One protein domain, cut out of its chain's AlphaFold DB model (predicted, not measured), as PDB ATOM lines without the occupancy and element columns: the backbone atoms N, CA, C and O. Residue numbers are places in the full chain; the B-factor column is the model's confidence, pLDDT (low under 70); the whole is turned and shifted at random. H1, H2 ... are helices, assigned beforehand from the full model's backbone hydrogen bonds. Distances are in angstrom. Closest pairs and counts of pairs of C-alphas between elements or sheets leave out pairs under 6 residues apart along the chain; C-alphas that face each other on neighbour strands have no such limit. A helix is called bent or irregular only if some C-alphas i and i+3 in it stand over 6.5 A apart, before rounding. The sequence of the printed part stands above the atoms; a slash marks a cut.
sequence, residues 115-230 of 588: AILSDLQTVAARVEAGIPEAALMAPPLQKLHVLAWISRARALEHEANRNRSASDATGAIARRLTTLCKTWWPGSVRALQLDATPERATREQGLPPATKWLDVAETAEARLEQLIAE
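Overview. This is residues 115 to 230 of the 588 residues of an uncharacterized protein of Sandaracinus amylolyticus (UniProt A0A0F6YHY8). Three long helices, H1, H2 and H3, make an up-and-down bundle, each running against the one before; H5 packs on H2, the middle helix, and short H4 sits by the first residues of H5. The 116 printed residues hold five named helices, H1 to H5, and no named strand: all helix. The whole is compact, radius of gyration of the C-alphas 13.1 A, spanning 39 by 29 by 24 A.

Arrangement. H1, residues 115 to 136, has a kink of 43 degrees near residue 130 and is irregular, C-alphas 129 and 132 being 7.2 A apart. It forms a hairpin with H2, residues 139 to 159; the closest C-alphas, Ala 134 and Gln 142, are 5.7 A apart. H2 forms another with H3, residues 164 to 184; the closest C-alphas, Glu 157 and Ala 166, are 5.4 A apart. H2, the hub, touches H5, residues 213 to 229, opposite ways at a shallow tilt of 25 degrees; the closest C-alphas, Ala 148 and Ala 217, are 4.1 A apart. H4, residues 198 to 204, touches H5 at residues 213 to 216 alone, the closest C-alphas being Pro 198 and Trp 213, 5.4 A. Every O i to N i+4 pair is within hydrogen-bond range in H2 to H5, and 15 of 18 in H1.

Along the chain. H1 begins at C-alpha 115 (173.647, 199.939, 102.076) and is 32.6 A long, H2 30.4 A, H3 29.9 A; H5 ends at C-alpha 229 (200.053, 208.631, 121.272).

Size, cuts and confidence. The printed part has no cut; the link from H3 to H4 is long, and no printed residue is under 70 in pLDDT.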
ATOM      1  N   ALA A 115     172.753 200.022 100.925       96.06
ATOM      2  CA  ALA A 115     173.647 199.939 102.076       96.06
ATOM      3  C   ALA A 115     174.932 200.746 101.840       96.06
ATOM      4  O   ALA A 115     175.323 201.530 102.698       96.06
ATOM      5  N   ILE A 116     175.530 200.650 100.647       96.81
ATOM      6  CA  ILE A 116     176.730 201.428 100.290       96.81
ATOM      7  C   ILE A 116     176.466 202.940 100.363       96.81
ATOM      8  O   ILE A 116     177.275 203.688 100.910       96.81
ATOM      9  N   LEU A 117     175.334 203.413  99.835       97.62
ATOM     10  CA  LEU A 117     174.970 204.833  99.900       97.62
ATOM     11  C   LEU A 117     174.745 205.305 101.346       97.62
ATOM     12  O   LEU A 117     175.141 206.419 101.686       97.62
ATOM     13  N   SER A 118     174.162 204.458 102.200       97.06
ATOM     14  CA  SER A 118     174.025 204.722 103.640       97.06
ATOM     15  C   SER A 118     175.387 204.818 104.340       97.06
ATOM     16  O   SER A 118     175.606 205.701 105.173       97.06
ATOM     17  N   ASP A 119     176.337 203.958 103.980       97.38
ATOM     18  CA  ASP A 119     177.697 204.009 104.522       97.38
ATOM     19  C   ASP A 119     178.440 205.267 104.051       97.38
ATOM     20  O   ASP A 119     179.111 205.921 104.845       97.38
ATOM     21  N   LEU A 120     178.277 205.679 102.789       98.06
ATOM     22  CA  LEU A 120     178.841 206.934 102.281       98.06
ATOM     23  C   LEU A 120     178.266 208.159 103.006       98.06
ATOM     24  O   LEU A 120     179.011 209.087 103.320       98.06
ATOM     25  N   GLN A 121     176.970 208.156 103.331       98.12
ATOM     26  CA  GLN A 121     176.366 209.185 104.187       98.12
ATOM     27  C   GLN A 121     176.971 209.178 105.594       98.12
ATOM     28  O   GLN A 121     177.229 210.242 106.154       98.12
ATOM     29  N   THR A 122     177.265 207.996 106.140       97.06
ATOM     30  CA  THR A 122     177.950 207.853 107.433       97.06
ATOM     31  C   THR A 122     179.372 208.414 107.374       97.06
ATOM     32  O   THR A 122     179.788 209.126 108.287       97.06
ATOM     33  N   VAL A 123     180.112 208.172 106.285       97.62
ATOM     34  CA  VAL A 123     181.435 208.779 106.065       97.62
ATOM     35  C   VAL A 123     181.324 210.300 105.979       97.62
ATOM     36  O   VAL A 123     182.092 210.991 106.640       97.62
ATOM     37  N   ALA A 124     180.359 210.836 105.227       98.06
ATOM     38  CA  ALA A 124     180.139 212.279 105.133       98.06
ATOM     39  C   ALA A 124     179.804 212.904 106.500       98.06
ATOM     40  O   ALA A 124     180.384 213.923 106.867       98.06
ATOM     41  N   ALA A 125     178.936 212.263 107.287       96.50
ATOM     42  CA  ALA A 125     178.615 212.704 108.642       96.50
ATOM     43  C   ALA A 125     179.841 212.660 109.570       96.50
ATOM     44  O   ALA A 125     180.058 213.592 110.342       96.50
ATOM     45  N   ARG A 126     180.680 211.618 109.464       95.69
ATOM     46  CA  ARG A 126     181.936 211.510 110.222       95.69
ATOM     47  C   ARG A 126     182.940 212.596 109.836       95.69
ATOM     48  O   ARG A 126     183.629 213.094 110.719       95.69
ATOM     49  N   VAL A 127     183.015 212.967 108.555       97.19
ATOM     50  CA  VAL A 127     183.827 214.107 108.103       97.19
ATOM     51  C   VAL A 127     183.359 215.377 108.803       97.19
ATOM     52  O   VAL A 127     184.162 215.995 109.487       97.19
ATOM     53  N   GLU A 128     182.075 215.733 108.707       97.12
ATOM     54  CA  GLU A 128     181.572 216.975 109.316       97.12
ATOM     55  C   GLU A 128     181.728 216.986 110.845       97.12
ATOM     56  O   GLU A 128     182.111 218.003 111.414       97.12
ATOM     57  N   ALA A 129     181.521 215.850 111.515       93.56
ATOM     58  CA  ALA A 129     181.725 215.742 112.960       93.56
ATOM     59  C   ALA A 129     183.202 215.882 113.380       93.56
ATOM     60  O   ALA A 129     183.480 216.403 114.455       93.56
ATOM     61  N   GLY A 130     184.145 215.423 112.548       95.06
ATOM     62  CA  GLY A 130     185.584 215.473 112.830       95.06
ATOM     63  C   GLY A 130     186.276 216.770 112.405       95.06
ATOM     64  O   GLY A 130     187.452 216.963 112.711       95.06
ATOM     65  N   ILE A 131     185.582 217.661 111.691       96.62
ATOM     66  CA  ILE A 131     186.143 218.924 111.198       96.62
ATOM     67  C   ILE A 131     186.704 219.811 112.325       96.62
ATOM     68  O   ILE A 131     187.841 220.263 112.167       96.62
ATOM     69  N   PRO A 132     185.992 220.061 113.445       95.88
ATOM     70  CA  PRO A 132     186.492 220.960 114.484       95.88
ATOM     71  C   PRO A 132     187.813 220.486 115.098       95.88
ATOM     72  O   PRO A 132     188.731 221.280 115.276       95.88
ATOM     73  N   GLU A 133     187.933 219.185 115.362       94.31
ATOM     74  CA  GLU A 133     189.149 218.575 115.907       94.31
ATOM     75  C   GLU A 133     190.295 218.642 114.888       94.31
ATOM     76  O   GLU A 133     191.360 219.196 115.166       94.31
ATOM     77  N   ALA A 134     190.051 218.190 113.652       95.88
ATOM     78  CA  ALA A 134     191.048 218.217 112.585       95.88
ATOM     79  C   ALA A 134     191.541 219.643 112.275       95.88
ATOM     80  O   ALA A 134     192.716 219.836 111.955       95.88
ATOM     81  N   ALA A 135     190.689 220.663 112.397       96.69
ATOM     82  CA  ALA A 135     191.072 222.049 112.152       96.69
ATOM     83  C   ALA A 135     192.174 222.546 113.108       96.69
ATOM     84  O   ALA A 135     192.993 223.365 112.686       96.69
ATOM     85  N   LEU A 136     192.244 222.020 114.340       95.75
ATOM     86  CA  LEU A 136     193.257 222.376 115.349       95.75
ATOM     87  C   LEU A 136     194.584 221.631 115.170       95.75
ATOM     88  O   LEU A 136     195.619 222.071 115.681       95.75
ATOM     89  N   MET A 137     194.589 220.538 114.409       96.19
ATOM     90  CA  MET A 137     195.761 219.685 114.257       96.19
ATOM     91  C   MET A 137     196.892 220.307 113.427       96.19
ATOM     92  O   MET A 137     196.721 221.211 112.600       96.19
ATOM     93  N   ALA A 138     198.103 219.793 113.625       95.75
ATOM     94  CA  ALA A 138     199.241 220.095 112.771       95.75
ATOM     95  C   ALA A 138     199.039 219.505 111.356       95.75
ATOM     96  O   ALA A 138     198.387 218.468 111.204       95.75
ATOM     97  N   PRO A 139     199.641 220.098 110.300       95.62
ATOM     98  CA  PRO A 139     199.408 219.675 108.917       95.62
ATOM     99  C   PRO A 139     199.618 218.177 108.643       95.62
ATOM    100  O   PRO A 139     198.833 217.618 107.880       95.62
ATOM    101  N   PRO A 140     200.636 217.498 109.217       94.75
ATOM    102  CA  PRO A 140     200.801 216.060 109.012       94.75
ATOM    103  C   PRO A 140     199.587 215.237 109.464       94.75
ATOM    104  O   PRO A 140     199.136 214.372 108.717       94.75
ATOM    105  N   LEU A 141     199.005 215.540 110.632       95.88
ATOM    106  CA  LEU A 141     197.821 214.825 111.124       95.88
ATOM    107  C   LEU A 141     196.564 215.195 110.331       95.88
ATOM    108  O   LEU A 141     195.785 214.312 109.979       95.88
ATOM    109  N   GLN A 142     196.413 216.471 109.950       96.38
ATOM    110  CA  GLN A 142     195.324 216.918 109.069       96.38
ATOM    111  C   GLN A 142     195.291 216.119 107.758       96.38
ATOM    112  O   GLN A 142     194.234 215.659 107.322       96.38
ATOM    113  N   LYS A 143     196.460 215.902 107.141       96.69
ATOM    114  CA  LYS A 143     196.591 215.101 105.916       96.69
ATOM    115  C   LYS A 143     196.212 213.638 106.134       96.69
ATOM    116  O   LYS A 143     195.539 213.077 105.272       96.69
ATOM    117  N   LEU A 144     196.605 213.036 107.260       96.81
ATOM    118  CA  LEU A 144     196.253 211.653 107.595       96.81
ATOM    119  C   LEU A 144     194.747 211.479 107.823       96.81
ATOM    120  O   LEU A 144     194.170 210.543 107.273       96.81
ATOM    121  N   HIS A 145     194.089 212.408 108.523       96.81
ATOM    122  CA  HIS A 145     192.628 212.409 108.668       96.81
ATOM    123  C   HIS A 145     191.914 212.466 107.319       96.81
ATOM    124  O   HIS A 145     191.056 211.632 107.022       96.81
ATOM    125  N   VAL A 146     192.299 213.424 106.469       97.81
ATOM    126  CA  VAL A 146     191.705 213.564 105.137       97.81
ATOM    127  C   VAL A 146     191.959 212.319 104.293       97.81
ATOM    128  O   VAL A 146     191.031 211.856 103.627       97.81
ATOM    129  N   LEU A 147     193.174 211.756 104.336       98.06
ATOM    130  CA  LEU A 147     193.516 210.516 103.640       98.06
ATOM    131  C   LEU A 147     192.634 209.352 104.107       98.06
ATOM    132  O   LEU A 147     192.101 208.635 103.259       98.06
ATOM    133  N   ALA A 148     192.450 209.178 105.417       98.12
ATOM    134  CA  ALA A 148     191.614 208.124 105.979       98.12
ATOM    135  C   ALA A 148     190.155 208.244 105.511       98.12
ATOM    136  O   ALA A 148     189.580 207.281 104.995       98.12
ATOM    137  N   TRP A 149     189.568 209.442 105.609       98.25
ATOM    138  CA  TRP A 149     188.178 209.686 105.218       98.25
ATOM    139  C   TRP A 149     187.924 209.442 103.730       98.25
ATOM    140  O   TRP A 149     186.997 208.708 103.379       98.25
ATOM    141  N   ILE A 150     188.749 210.012 102.843       98.44
ATOM    142  CA  ILE A 150     188.541 209.836 101.398       98.44
ATOM    143  C   ILE A 150     188.816 208.400 100.954       98.44
ATOM    144  O   ILE A 150     188.100 207.879 100.101       98.44
ATOM    145  N   SER A 151     189.813 207.735 101.542       98.50
ATOM    146  CA  SER A 151     190.130 206.346 101.201       98.50
ATOM    147  C   SER A 151     188.982 205.415 101.582       98.50
ATOM    148  O   SER A 151     188.611 204.548 100.794       98.50
ATOM    149  N   ARG A 152     188.313 205.655 102.718       98.50
ATOM    150  CA  ARG A 152     187.119 204.888 103.096       98.50
ATOM    151  C   ARG A 152     185.942 205.125 102.144       98.50
ATOM    152  O   ARG A 152     185.297 204.161 101.740       98.50
ATOM    153  N   ALA A 153     185.710 206.364 101.704       98.25
ATOM    154  CA  ALA A 153     184.694 206.650 100.685       98.25
ATOM    155  C   ALA A 153     184.999 205.955  99.340       98.25
ATOM    156  O   ALA A 153     184.110 205.376  98.717       98.25
ATOM    157  N   ARG A 154     186.266 205.941  98.905       98.06
ATOM    158  CA  ARG A 154     186.687 205.248  97.676       98.06
ATOM    159  C   ARG A 154     186.595 203.728  97.770       98.06
ATOM    160  O   ARG A 154     186.315 203.083  96.762       98.06
ATOM    161  N   ALA A 155     186.821 203.149  98.948       97.44
ATOM    162  CA  ALA A 155     186.612 201.720  99.170       97.44
ATOM    163  C   ALA A 155     185.146 201.335  98.902       97.44
ATOM    164  O   ALA A 155     184.884 200.417  98.127       97.44
ATOM    165  N   LEU A 156     184.203 202.118  99.436       97.31
ATOM    166  CA  LEU A 156     182.762 201.945  99.219       97.31
ATOM    167  C   LEU A 156     182.352 202.167  97.752       97.31
ATOM    168  O   LEU A 156     181.555 201.409  97.203       97.31
ATOM    169  N   GLU A 157     182.924 203.170  97.080       97.00
ATOM    170  CA  GLU A 157     182.713 203.383  95.639       97.00
ATOM    171  C   GLU A 157     183.181 202.180  94.804       97.00
ATOM    172  O   GLU A 157     182.505 201.776  93.853       97.00
ATOM    173  N   HIS A 158     184.321 201.587  95.166       95.94
ATOM    174  CA  HIS A 158     184.858 200.410  94.491       95.94
ATOM    175  C   HIS A 158     183.965 199.177  94.699       95.94
ATOM    176  O   HIS A 158     183.707 198.444  93.742       95.94
ATOM    177  N   GLU A 159     183.431 198.976  95.909       95.62
ATOM    178  CA  GLU A 159     182.423 197.941  96.200       95.62
ATOM    179  C   GLU A 159     181.155 198.107  95.349       95.62
ATOM    180  O   GLU A 159     180.553 197.118  94.934       95.62
ATOM    181  N   ALA A 160     180.782 199.346  95.014       96.00
ATOM    182  CA  ALA A 160     179.615 199.656  94.187       96.00
ATOM    183  C   ALA A 160     179.807 199.365  92.686       96.00
ATOM    184  O   ALA A 160     178.903 199.640  91.894       96.00
ATOM    185  N   ASN A 161     180.979 198.865  92.271       93.81
ATOM    186  CA  ASN A 161     181.308 198.479  90.897       93.81
ATOM    187  C   ASN A 161     180.939 199.545  89.841       93.81
ATOM    188  O   ASN A 161     180.193 199.285  88.896       93.81
ATOM    189  N   ARG A 162     181.469 200.768  90.005       90.44
ATOM    190  CA  ARG A 162     181.245 201.925  89.107       90.44
ATOM    191  C   ARG A 162     179.796 202.425  89.053       90.44
ATOM    192  O   ARG A 162     179.387 203.040  88.066       90.44
ATOM    193  N   ASN A 163     179.006 202.201  90.103       96.69
ATOM    194  CA  ASN A 163     177.690 202.821  90.201       96.69
ATOM    195  C   ASN A 163     177.806 204.354  90.248       96.69
ATOM    196  O   ASN A 163     178.492 204.911  91.106       96.69
ATOM    197  N   ARG A 164     177.078 205.040  89.360       96.50
ATOM    198  CA  ARG A 164     177.104 206.505  89.254       96.50
ATOM    199  C   ARG A 164     176.726 207.205  90.560       96.50
ATOM    200  O   ARG A 164     177.385 208.166  90.925       96.50
ATOM    201  N   SER A 165     175.727 206.707  91.288       97.44
ATOM    202  CA  SER A 165     175.258 207.341  92.530       97.44
ATOM    203  C   SER A 165     176.310 207.283  93.638       97.44
ATOM    204  O   SER A 165     176.496 208.256  94.363       97.44
ATOM    205  N   ALA A 166     177.023 206.155  93.752       96.88
ATOM    206  CA  ALA A 166     178.135 206.021  94.691       96.88
ATOM    207  C   ALA A 166     179.298 206.946  94.299       96.88
ATOM    208  O   ALA A 166     179.852 207.625  95.156       96.88
ATOM    209  N   SER A 167     179.607 207.037  93.000       96.38
ATOM    210  CA  SER A 167     180.640 207.944  92.486       96.38
ATOM    211  C   SER A 167     180.293 209.419  92.725       96.38
ATOM    212  O   SER A 167     181.135 210.191  93.181       96.38
ATOM    213  N   ASP A 168     179.033 209.810  92.514       96.81
ATOM    214  CA  ASP A 168     178.549 211.171  92.767       96.81
ATOM    215  C   ASP A 168     178.644 211.534  94.262       96.81
ATOM    216  O   ASP A 168     179.074 212.642  94.605       96.81
ATOM    217  N   ALA A 169     178.303 210.592  95.152       98.00
ATOM    218  CA  ALA A 169     178.412 210.746  96.603       98.00
ATOM    219  C   ALA A 169     179.875 210.839  97.074       98.00
ATOM    220  O   ALA A 169     180.229 211.783  97.786       98.00
ATOM    221  N   THR A 170     180.755 209.942  96.620       97.81
ATOM    222  CA  THR A 170     182.203 210.025  96.885       97.81
ATOM    223  C   THR A 170     182.794 211.320  96.333       97.81
ATOM    224  O   THR A 170     183.573 211.990  97.013       97.81
ATOM    225  N   GLY A 171     182.366 211.751  95.145       96.50
ATOM    226  CA  GLY A 171     182.747 213.028  94.553       96.50
ATOM    227  C   GLY A 171     182.307 214.235  95.388       96.50
ATOM    228  O   GLY A 171     183.038 215.223  95.462       96.50
ATOM    229  N   ALA A 172     181.145 214.180  96.046       97.69
ATOM    230  CA  ALA A 172     180.699 215.227  96.967       97.69
ATOM    231  C   ALA A 172     181.597 215.319  98.211       97.69
ATOM    232  O   ALA A 172     182.043 216.418  98.550       97.69
ATOM    233  N   ILE A 173     181.941 214.177  98.818       98.00
ATOM    234  CA  ILE A 173     182.894 214.099  99.939       98.00
ATOM    235  C   ILE A 173     184.262 214.645  99.505       98.00
ATOM    236  O   ILE A 173     184.828 215.512 100.171       98.00
ATOM    237  N   ALA A 174     184.771 214.218  98.346       97.44
ATOM    238  CA  ALA A 174     186.049 214.676  97.807       97.44
ATOM    239  C   ALA A 174     186.083 216.195  97.578       97.44
ATOM    240  O   ALA A 174     187.075 216.847  97.910       97.44
ATOM    241  N   ARG A 175     185.002 216.789  97.047       96.50
ATOM    242  CA  ARG A 175     184.888 218.249  96.878       96.50
ATOM    243  C   ARG A 175     184.919 218.975  98.219       96.50
ATOM    244  O   ARG A 175     185.656 219.950  98.346       96.50
ATOM    245  N   ARG A 176     184.174 218.488  99.216       96.44
ATOM    246  CA  ARG A 176     184.160 219.068 100.566       96.44
ATOM    247  C   ARG A 176     185.550 219.034 101.199       96.44
ATOM    248  O   ARG A 176     186.051 220.082 101.598       96.44
ATOM    249  N   LEU A 177     186.205 217.874 101.190       96.69
ATOM    250  CA  LEU A 177     187.570 217.708 101.698       96.69
ATOM    251  C   LEU A 177     188.580 218.574 100.937       96.69
ATOM    252  O   LEU A 177     189.447 219.186 101.548       96.69
ATOM    253  N   THR A 178     188.443 218.700  99.614       96.06
ATOM    254  CA  THR A 178     189.298 219.583  98.803       96.06
ATOM    255  C   THR A 178     189.172 221.044  99.229       96.06
ATOM    256  O   THR A 178     190.183 221.741  99.309       96.06
ATOM    257  N   THR A 179     187.955 221.520  99.507       95.19
ATOM    258  CA  THR A 179     187.736 222.877 100.027       95.19
ATOM    259  C   THR A 179     188.429 223.061 101.374       95.19
ATOM    260  O   THR A 179     189.162 224.031 101.530       95.19
ATOM    261  N   LEU A 180     188.282 222.108 102.300       94.69
ATOM    262  CA  LEU A 180     188.939 222.161 103.612       94.69
ATOM    263  C   LEU A 180     190.467 222.186 103.487       94.69
ATOM    264  O   LEU A 180     191.105 223.068 104.054       94.69
ATOM    265  N   CYS A 181     191.054 221.298 102.675       95.00
ATOM    266  CA  CYS A 181     192.497 221.269 102.420       95.00
ATOM    267  C   CYS A 181     193.009 222.628 101.937       95.00
ATOM    268  O   CYS A 181     193.965 223.155 102.495       95.00
ATOM    269  N   LYS A 182     192.340 223.221 100.936       94.06
ATOM    270  CA  LYS A 182     192.717 224.529 100.377       94.06
ATOM    271  C   LYS A 182     192.638 225.665 101.398       94.06
ATOM    272  O   LYS A 182     193.347 226.657 101.244       94.06
ATOM    273  N   THR A 183     191.777 225.529 102.400       95.50
ATOM    274  CA  THR A 183     191.601 226.509 103.471       95.50
ATOM    275  C   THR A 183     192.616 226.306 104.603       95.50
ATOM    276  O   THR A 183     193.158 227.287 105.105       95.50
ATOM    277  N   TRP A 184     192.935 225.065 104.985       94.56
ATOM    278  CA  TRP A 184     193.773 224.748 106.156       94.56
ATOM    279  C   TRP A 184     195.280 224.643 105.879       94.56
ATOM    280  O   TRP A 184     196.091 224.871 106.789       94.56
ATOM    281  N   TRP A 185     195.710 224.307 104.658       91.19
ATOM    282  CA  TRP A 185     197.135 224.300 104.307       91.19
ATOM    283  C   TRP A 185     197.397 224.454 102.797       91.19
ATOM    284  O   TRP A 185     196.569 224.105 101.960       91.19
ATOM    285  N   PRO A 186     198.588 224.938 102.400       80.00
ATOM    286  CA  PRO A 186     198.993 224.943 101.000       80.00
ATOM    287  C   PRO A 186     199.289 223.513 100.531       80.00
ATOM    288  O   PRO A 186     200.347 222.956 100.822       80.00
ATOM    289  N   GLY A 187     198.345 222.888  99.829       84.75
ATOM    290  CA  GLY A 187     198.548 221.578  99.213       84.75
ATOM    291  C   GLY A 187     197.256 220.822  98.927       84.75
ATOM    292  O   GLY A 187     196.157 221.276  99.231       84.75
ATOM    293  N   SER A 188     197.407 219.639  98.342       88.06
ATOM    294  CA  SER A 188     196.330 218.670  98.130       88.06
ATOM    295  C   SER A 188     196.773 217.325  98.689       88.06
ATOM    296  O   SER A 188     197.963 217.034  98.688       88.06
ATOM    297  N   VAL A 189     195.826 216.507  99.141       94.12
ATOM    298  CA  VAL A 189     196.069 215.076  99.374       94.12
ATOM    299  C   VAL A 189     195.854 214.366  98.048       94.12
ATOM    300  O   VAL A 189     194.828 214.589  97.398       94.12
ATOM    301  N   ARG A 190     196.789 213.519  97.617       94.12
ATOM    302  CA  ARG A 190     196.708 212.869  96.304       94.12
ATOM    303  C   ARG A 190     195.472 211.994  96.154       94.12
ATOM    304  O   ARG A 190     194.872 211.985  95.088       94.12
ATOM    305  N   ALA A 191     195.015 211.364  97.236       95.88
ATOM    306  CA  ALA A 191     193.780 210.578  97.271       95.88
ATOM    307  C   ALA A 191     192.496 211.371  96.933       95.88
ATOM    308  O   ALA A 191     191.447 210.772  96.701       95.88
ATOM    309  N   LEU A 192     192.544 212.704  96.856       96.44
ATOM    310  CA  LEU A 192     191.422 213.524  96.384       96.44
ATOM    311  C   LEU A 192     191.341 213.608  94.846       96.44
ATOM    312  O   LEU A 192     190.293 213.963  94.318       96.44
ATOM    313  N   GLN A 193     192.406 213.258  94.112       95.69
ATOM    314  CA  GLN A 193     192.443 213.307  92.642       95.69
ATOM    315  C   GLN A 193     191.689 212.127  92.024       95.69
ATOM    316  O   GLN A 193     191.856 210.996  92.467       95.69
ATOM    317  N   LEU A 194     190.871 212.348  90.991       93.44
ATOM    318  CA  LEU A 194     190.034 211.291  90.394       93.44
ATOM    319  C   LEU A 194     190.843 210.062  89.936       93.44
ATOM    320  O   LEU A 194     190.396 208.937  90.132       93.44
ATOM    321  N   ASP A 195     192.049 210.275  89.414       94.69
ATOM    322  CA  ASP A 195     192.975 209.255  88.906       94.69
ATOM    323  C   ASP A 195     193.921 208.670  89.973       94.69
ATOM    324  O   ASP A 195     194.847 207.918  89.650       94.69
ATOM    325  N   ALA A 196     193.722 209.013  91.248       96.81
ATOM    326  CA  ALA A 196     194.531 208.479  92.331       96.81
ATOM    327  C   ALA A 196     194.395 206.953  92.432       96.81
ATOM    328  O   ALA A 196     193.315 206.392  92.247       96.81
ATOM    329  N   THR A 197     195.495 206.291  92.788       97.38
ATOM    330  CA  THR A 197     195.529 204.865  93.137       97.38
ATOM    331  C   THR A 197     195.901 204.706  94.615       97.38
ATOM    332  O   THR A 197     196.586 205.587  95.148       97.38
ATOM    333  N   PRO A 198     195.506 203.597  95.274       98.19
ATOM    334  CA  PRO A 198     195.893 203.313  96.658       98.19
ATOM    335  C   PRO A 198     197.405 203.442  96.896       98.19
ATOM    336  O   PRO A 198     197.835 204.164  97.788       98.19
ATOM    337  N   GLU A 199     198.212 202.847  96.017       97.19
ATOM    338  CA  GLU A 199     199.676 202.871  96.100       97.19
ATOM    339  C   GLU A 199     200.263 204.289  96.010       97.19
ATOM    340  O   GLU A 199     201.166 204.657  96.761       97.19
ATOM    341  N   ARG A 200     199.749 205.127  95.097       96.56
ATOM    342  CA  ARG A 200     200.212 206.517  94.963       96.56
ATOM    343  C   ARG A 200     199.838 207.356  96.181       96.56
ATOM    344  O   ARG A 200     200.585 208.269  96.527       96.56
ATOM    345  N   ALA A 201     198.688 207.072  96.794       96.56
ATOM    346  CA  ALA A 201     198.215 207.770  97.980       96.56
ATOM    347  C   ALA A 201     199.053 207.427  99.222       96.56
ATOM    348  O   ALA A 201     199.414 208.334  99.970       96.56
ATOM    349  N   THR A 202     199.422 206.157  99.418       96.44
ATOM    350  CA  THR A 202     200.287 205.754 100.542       96.44
ATOM    351  C   THR A 202     201.711 206.264 100.375       96.44
ATOM    352  O   THR A 202     202.286 206.774 101.333       96.44
ATOM    353  N   ARG A 203     202.256 206.212  99.150       95.00
ATOM    354  CA  ARG A 203     203.615 206.682  98.840       95.00
ATOM    355  C   ARG A 203     203.828 208.151  99.207       95.00
ATOM    356  O   ARG A 203     204.847 208.483  99.791       95.00
ATOM    357  N   GLU A 204     202.861 209.020  98.904       92.88
ATOM    358  CA  GLU A 204     202.938 210.453  99.236       92.88
ATOM    359  C   GLU A 204     203.044 210.711 100.749       92.88
ATOM    360  O   GLU A 204     203.676 211.677 101.165       92.88
ATOM    361  N   GLN A 205     202.426 209.860 101.572       93.12
ATOM    362  CA  GLN A 205     202.421 210.007 103.031       93.12
ATOM    363  C   GLN A 205     203.490 209.152 103.728       93.12
ATOM    364  O   GLN A 205     203.492 209.071 104.956       93.12
ATOM    365  N   GLY A 206     204.375 208.486 102.974       95.00
ATOM    366  CA  GLY A 206     205.365 207.566 103.539       95.00
ATOM    367  C   GLY A 206     204.740 206.365 104.261       95.00
ATOM    368  O   GLY A 206     205.330 205.839 105.203       95.00
ATOM    369  N   LEU A 207     203.532 205.950 103.863       96.19
ATOM    370  CA  LEU A 207     202.843 204.783 104.416       96.19
ATOM    371  C   LEU A 207     203.201 203.512 103.625       96.19
ATOM    372  O   LEU A 207     203.518 203.606 102.432       96.19
ATOM    373  N   PRO A 208     203.107 202.317 104.245       96.88
ATOM    374  CA  PRO A 208     203.239 201.043 103.543       96.88
ATOM    375  C   PRO A 208     202.397 200.987 102.256       96.88
ATOM    376  O   PRO A 208     201.269 201.490 102.241       96.88
ATOM    377  N   PRO A 209     202.913 200.397 101.161       95.75
ATOM    378  CA  PRO A 209     202.182 200.319  99.903       95.75
ATOM    379  C   PRO A 209     200.906 199.487 100.068       95.75
ATOM    380  O   PRO A 209     200.949 198.352 100.540       95.75
ATOM    381  N   ALA A 210     199.781 200.045  99.630       96.56
ATOM    382  CA  ALA A 210     198.478 199.390  99.658       96.56
ATOM    383  C   ALA A 210     197.954 199.143  98.241       96.56
ATOM    384  O   ALA A 210     198.189 199.933  97.325       96.56
ATOM    385  N   THR A 211     197.193 198.061  98.070       96.69
ATOM    386  CA  THR A 211     196.523 197.743  96.795       96.69
ATOM    387  C   THR A 211     195.025 198.033  96.826       96.69
ATOM    388  O   THR A 211     194.425 198.229  95.769       96.69
ATOM    389  N   LYS A 212     194.421 198.120  98.018       97.19
ATOM    390  CA  LYS A 212     193.008 198.458  98.213       97.19
ATOM    391  C   LYS A 212     192.872 199.757  98.991       97.19
ATOM    392  O   LYS A 212     193.666 200.051  99.874       97.19
ATOM    393  N   TRP A 213     191.818 200.512  98.694       97.75
ATOM    394  CA  TRP A 213     191.509 201.759  99.397       97.75
ATOM    395  C   TRP A 213     191.184 201.566 100.881       97.75
ATOM    396  O   TRP A 213     191.477 202.453 101.679       97.75
ATOM    397  N   LEU A 214     190.616 200.417 101.261       97.50
ATOM    398  CA  LEU A 214     190.343 200.116 102.666       97.50
ATOM    399  C   LEU A 214     191.646 200.013 103.474       97.50
ATOM    400  O   LEU A 214     191.769 200.687 104.492       97.50
ATOM    401  N   ASP A 215     192.643 199.293 102.948       97.50
ATOM    402  CA  ASP A 215     193.968 199.168 103.568       97.50
ATOM    403  C   ASP A 215     194.637 200.546 103.757       97.50
ATOM    404  O   ASP A 215     195.282 200.795 104.777       97.50
ATOM    405  N   VAL A 216     194.461 201.476 102.802       98.00
ATOM    406  CA  VAL A 216     194.951 202.866 102.926       98.00
ATOM    407  C   VAL A 216     194.286 203.574 104.101       98.00
ATOM    408  O   VAL A 216     194.971 204.246 104.871       98.00
ATOM    409  N   ALA A 217     192.962 203.444 104.233       97.94
ATOM    410  CA  ALA A 217     192.210 204.085 105.304       97.94
ATOM    411  C   ALA A 217     192.651 203.572 106.680       97.94
ATOM    412  O   ALA A 217     192.957 204.376 107.555       97.94
ATOM    413  N   GLU A 218     192.750 202.252 106.842       97.31
ATOM    414  CA  GLU A 218     193.168 201.607 108.092       97.31
ATOM    415  C   GLU A 218     194.614 201.954 108.461       97.31
ATOM    416  O   GLU A 218     194.903 202.300 109.603       97.31
ATOM    417  N   THR A 219     195.521 201.947 107.482       97.62
ATOM    418  CA  THR A 219     196.929 202.313 107.702       97.62
ATOM    419  C   THR A 219     197.076 203.787 108.089       97.62
ATOM    420  O   THR A 219     197.886 204.124 108.953       97.62
ATOM    421  N   ALA A 220     196.293 204.679 107.471       97.50
ATOM    422  CA  ALA A 220     196.289 206.098 107.814       97.50
ATOM    423  C   ALA A 220     195.735 206.345 109.228       97.50
ATOM    424  O   ALA A 220     196.322 207.138 109.962       97.50
ATOM    425  N   GLU A 221     194.663 205.651 109.629       96.94
ATOM    426  CA  GLU A 221     194.108 205.712 110.992       96.94
ATOM    427  C   GLU A 221     195.099 205.173 112.030       96.94
ATOM    428  O   GLU A 221     195.387 205.860 113.006       96.94
ATOM    429  N   ALA A 222     195.717 204.016 111.785       96.00
ATOM    430  CA  ALA A 222     196.722 203.456 112.688       96.00
ATOM    431  C   ALA A 222     197.937 204.387 112.854       96.00
ATOM    432  O   ALA A 222     198.456 204.567 113.957       96.00
ATOM    433  N   ARG A 223     198.389 205.024 111.764       96.00
ATOM    434  CA  ARG A 223     199.490 205.996 111.828       96.00
ATOM    435  C   ARG A 223     199.092 207.265 112.579       96.00
ATOM    436  O   ARG A 223     199.920 207.816 113.303       96.00
ATOM    437  N   LEU A 224     197.863 207.733 112.395       93.94
ATOM    438  CA  LEU A 224     197.312 208.869 113.124       93.94
ATOM    439  C   LEU A 224     197.281 208.577 114.633       93.94
ATOM    440  O   LEU A 224     197.831 209.360 115.403       93.94
ATOM    441  N   GLU A 225     196.722 207.436 115.040       91.12
ATOM    442  CA  GLU A 225     196.681 206.995 116.441       91.12
ATOM    443  C   GLU A 225     198.083 206.905 117.051       91.12
ATOM    444  O   GLU A 225     198.314 207.400 118.154       91.12
ATOM    445  N   GLN A 226     199.046 206.351 116.308       93.00
ATOM    446  CA  GLN A 226     200.439 206.294 116.744       93.00
ATOM    447  C   GLN A 226     201.015 207.692 117.011       93.00
ATOM    448  O   GLN A 226     201.642 207.903 118.045       93.00
ATOM    449  N   LEU A 227     200.816 208.646 116.098       90.19
ATOM    450  CA  LEU A 227     201.366 209.997 116.237       90.19
ATOM    451  C   LEU A 227     200.696 210.802 117.358       90.19
ATOM    452  O   LEU A 227     201.365 211.611 117.996       90.19
ATOM    453  N   ILE A 228     199.403 210.583 117.608       87.12
ATOM    454  CA  ILE A 228     198.687 211.183 118.744       87.12
ATOM    455  C   ILE A 228     199.199 210.595 120.067       87.12
ATOM    456  O   ILE A 228     199.335 211.311 121.057       87.12
ATOM    457  N   ALA A 229     199.534 209.304 120.087       85.44
ATOM    458  CA  ALA A 229     200.053 208.631 121.272       85.44
ATOM    459  C   ALA A 229     201.516 208.983 121.611       85.44
ATOM    460  O   ALA A 229     201.970 208.641 122.701       85.44
ATOM    461  N   GLU A 230     202.272 209.637 120.719       87.12
ATOM    462  CA  GLU A 230     203.674 210.018 120.938       87.12
ATOM    463  C   GLU A 230     203.781 211.336 121.752       87.12
ATOM    464  O   GLU A 230     203.628 212.432 121.203       87.12
TER     465      GLU A 230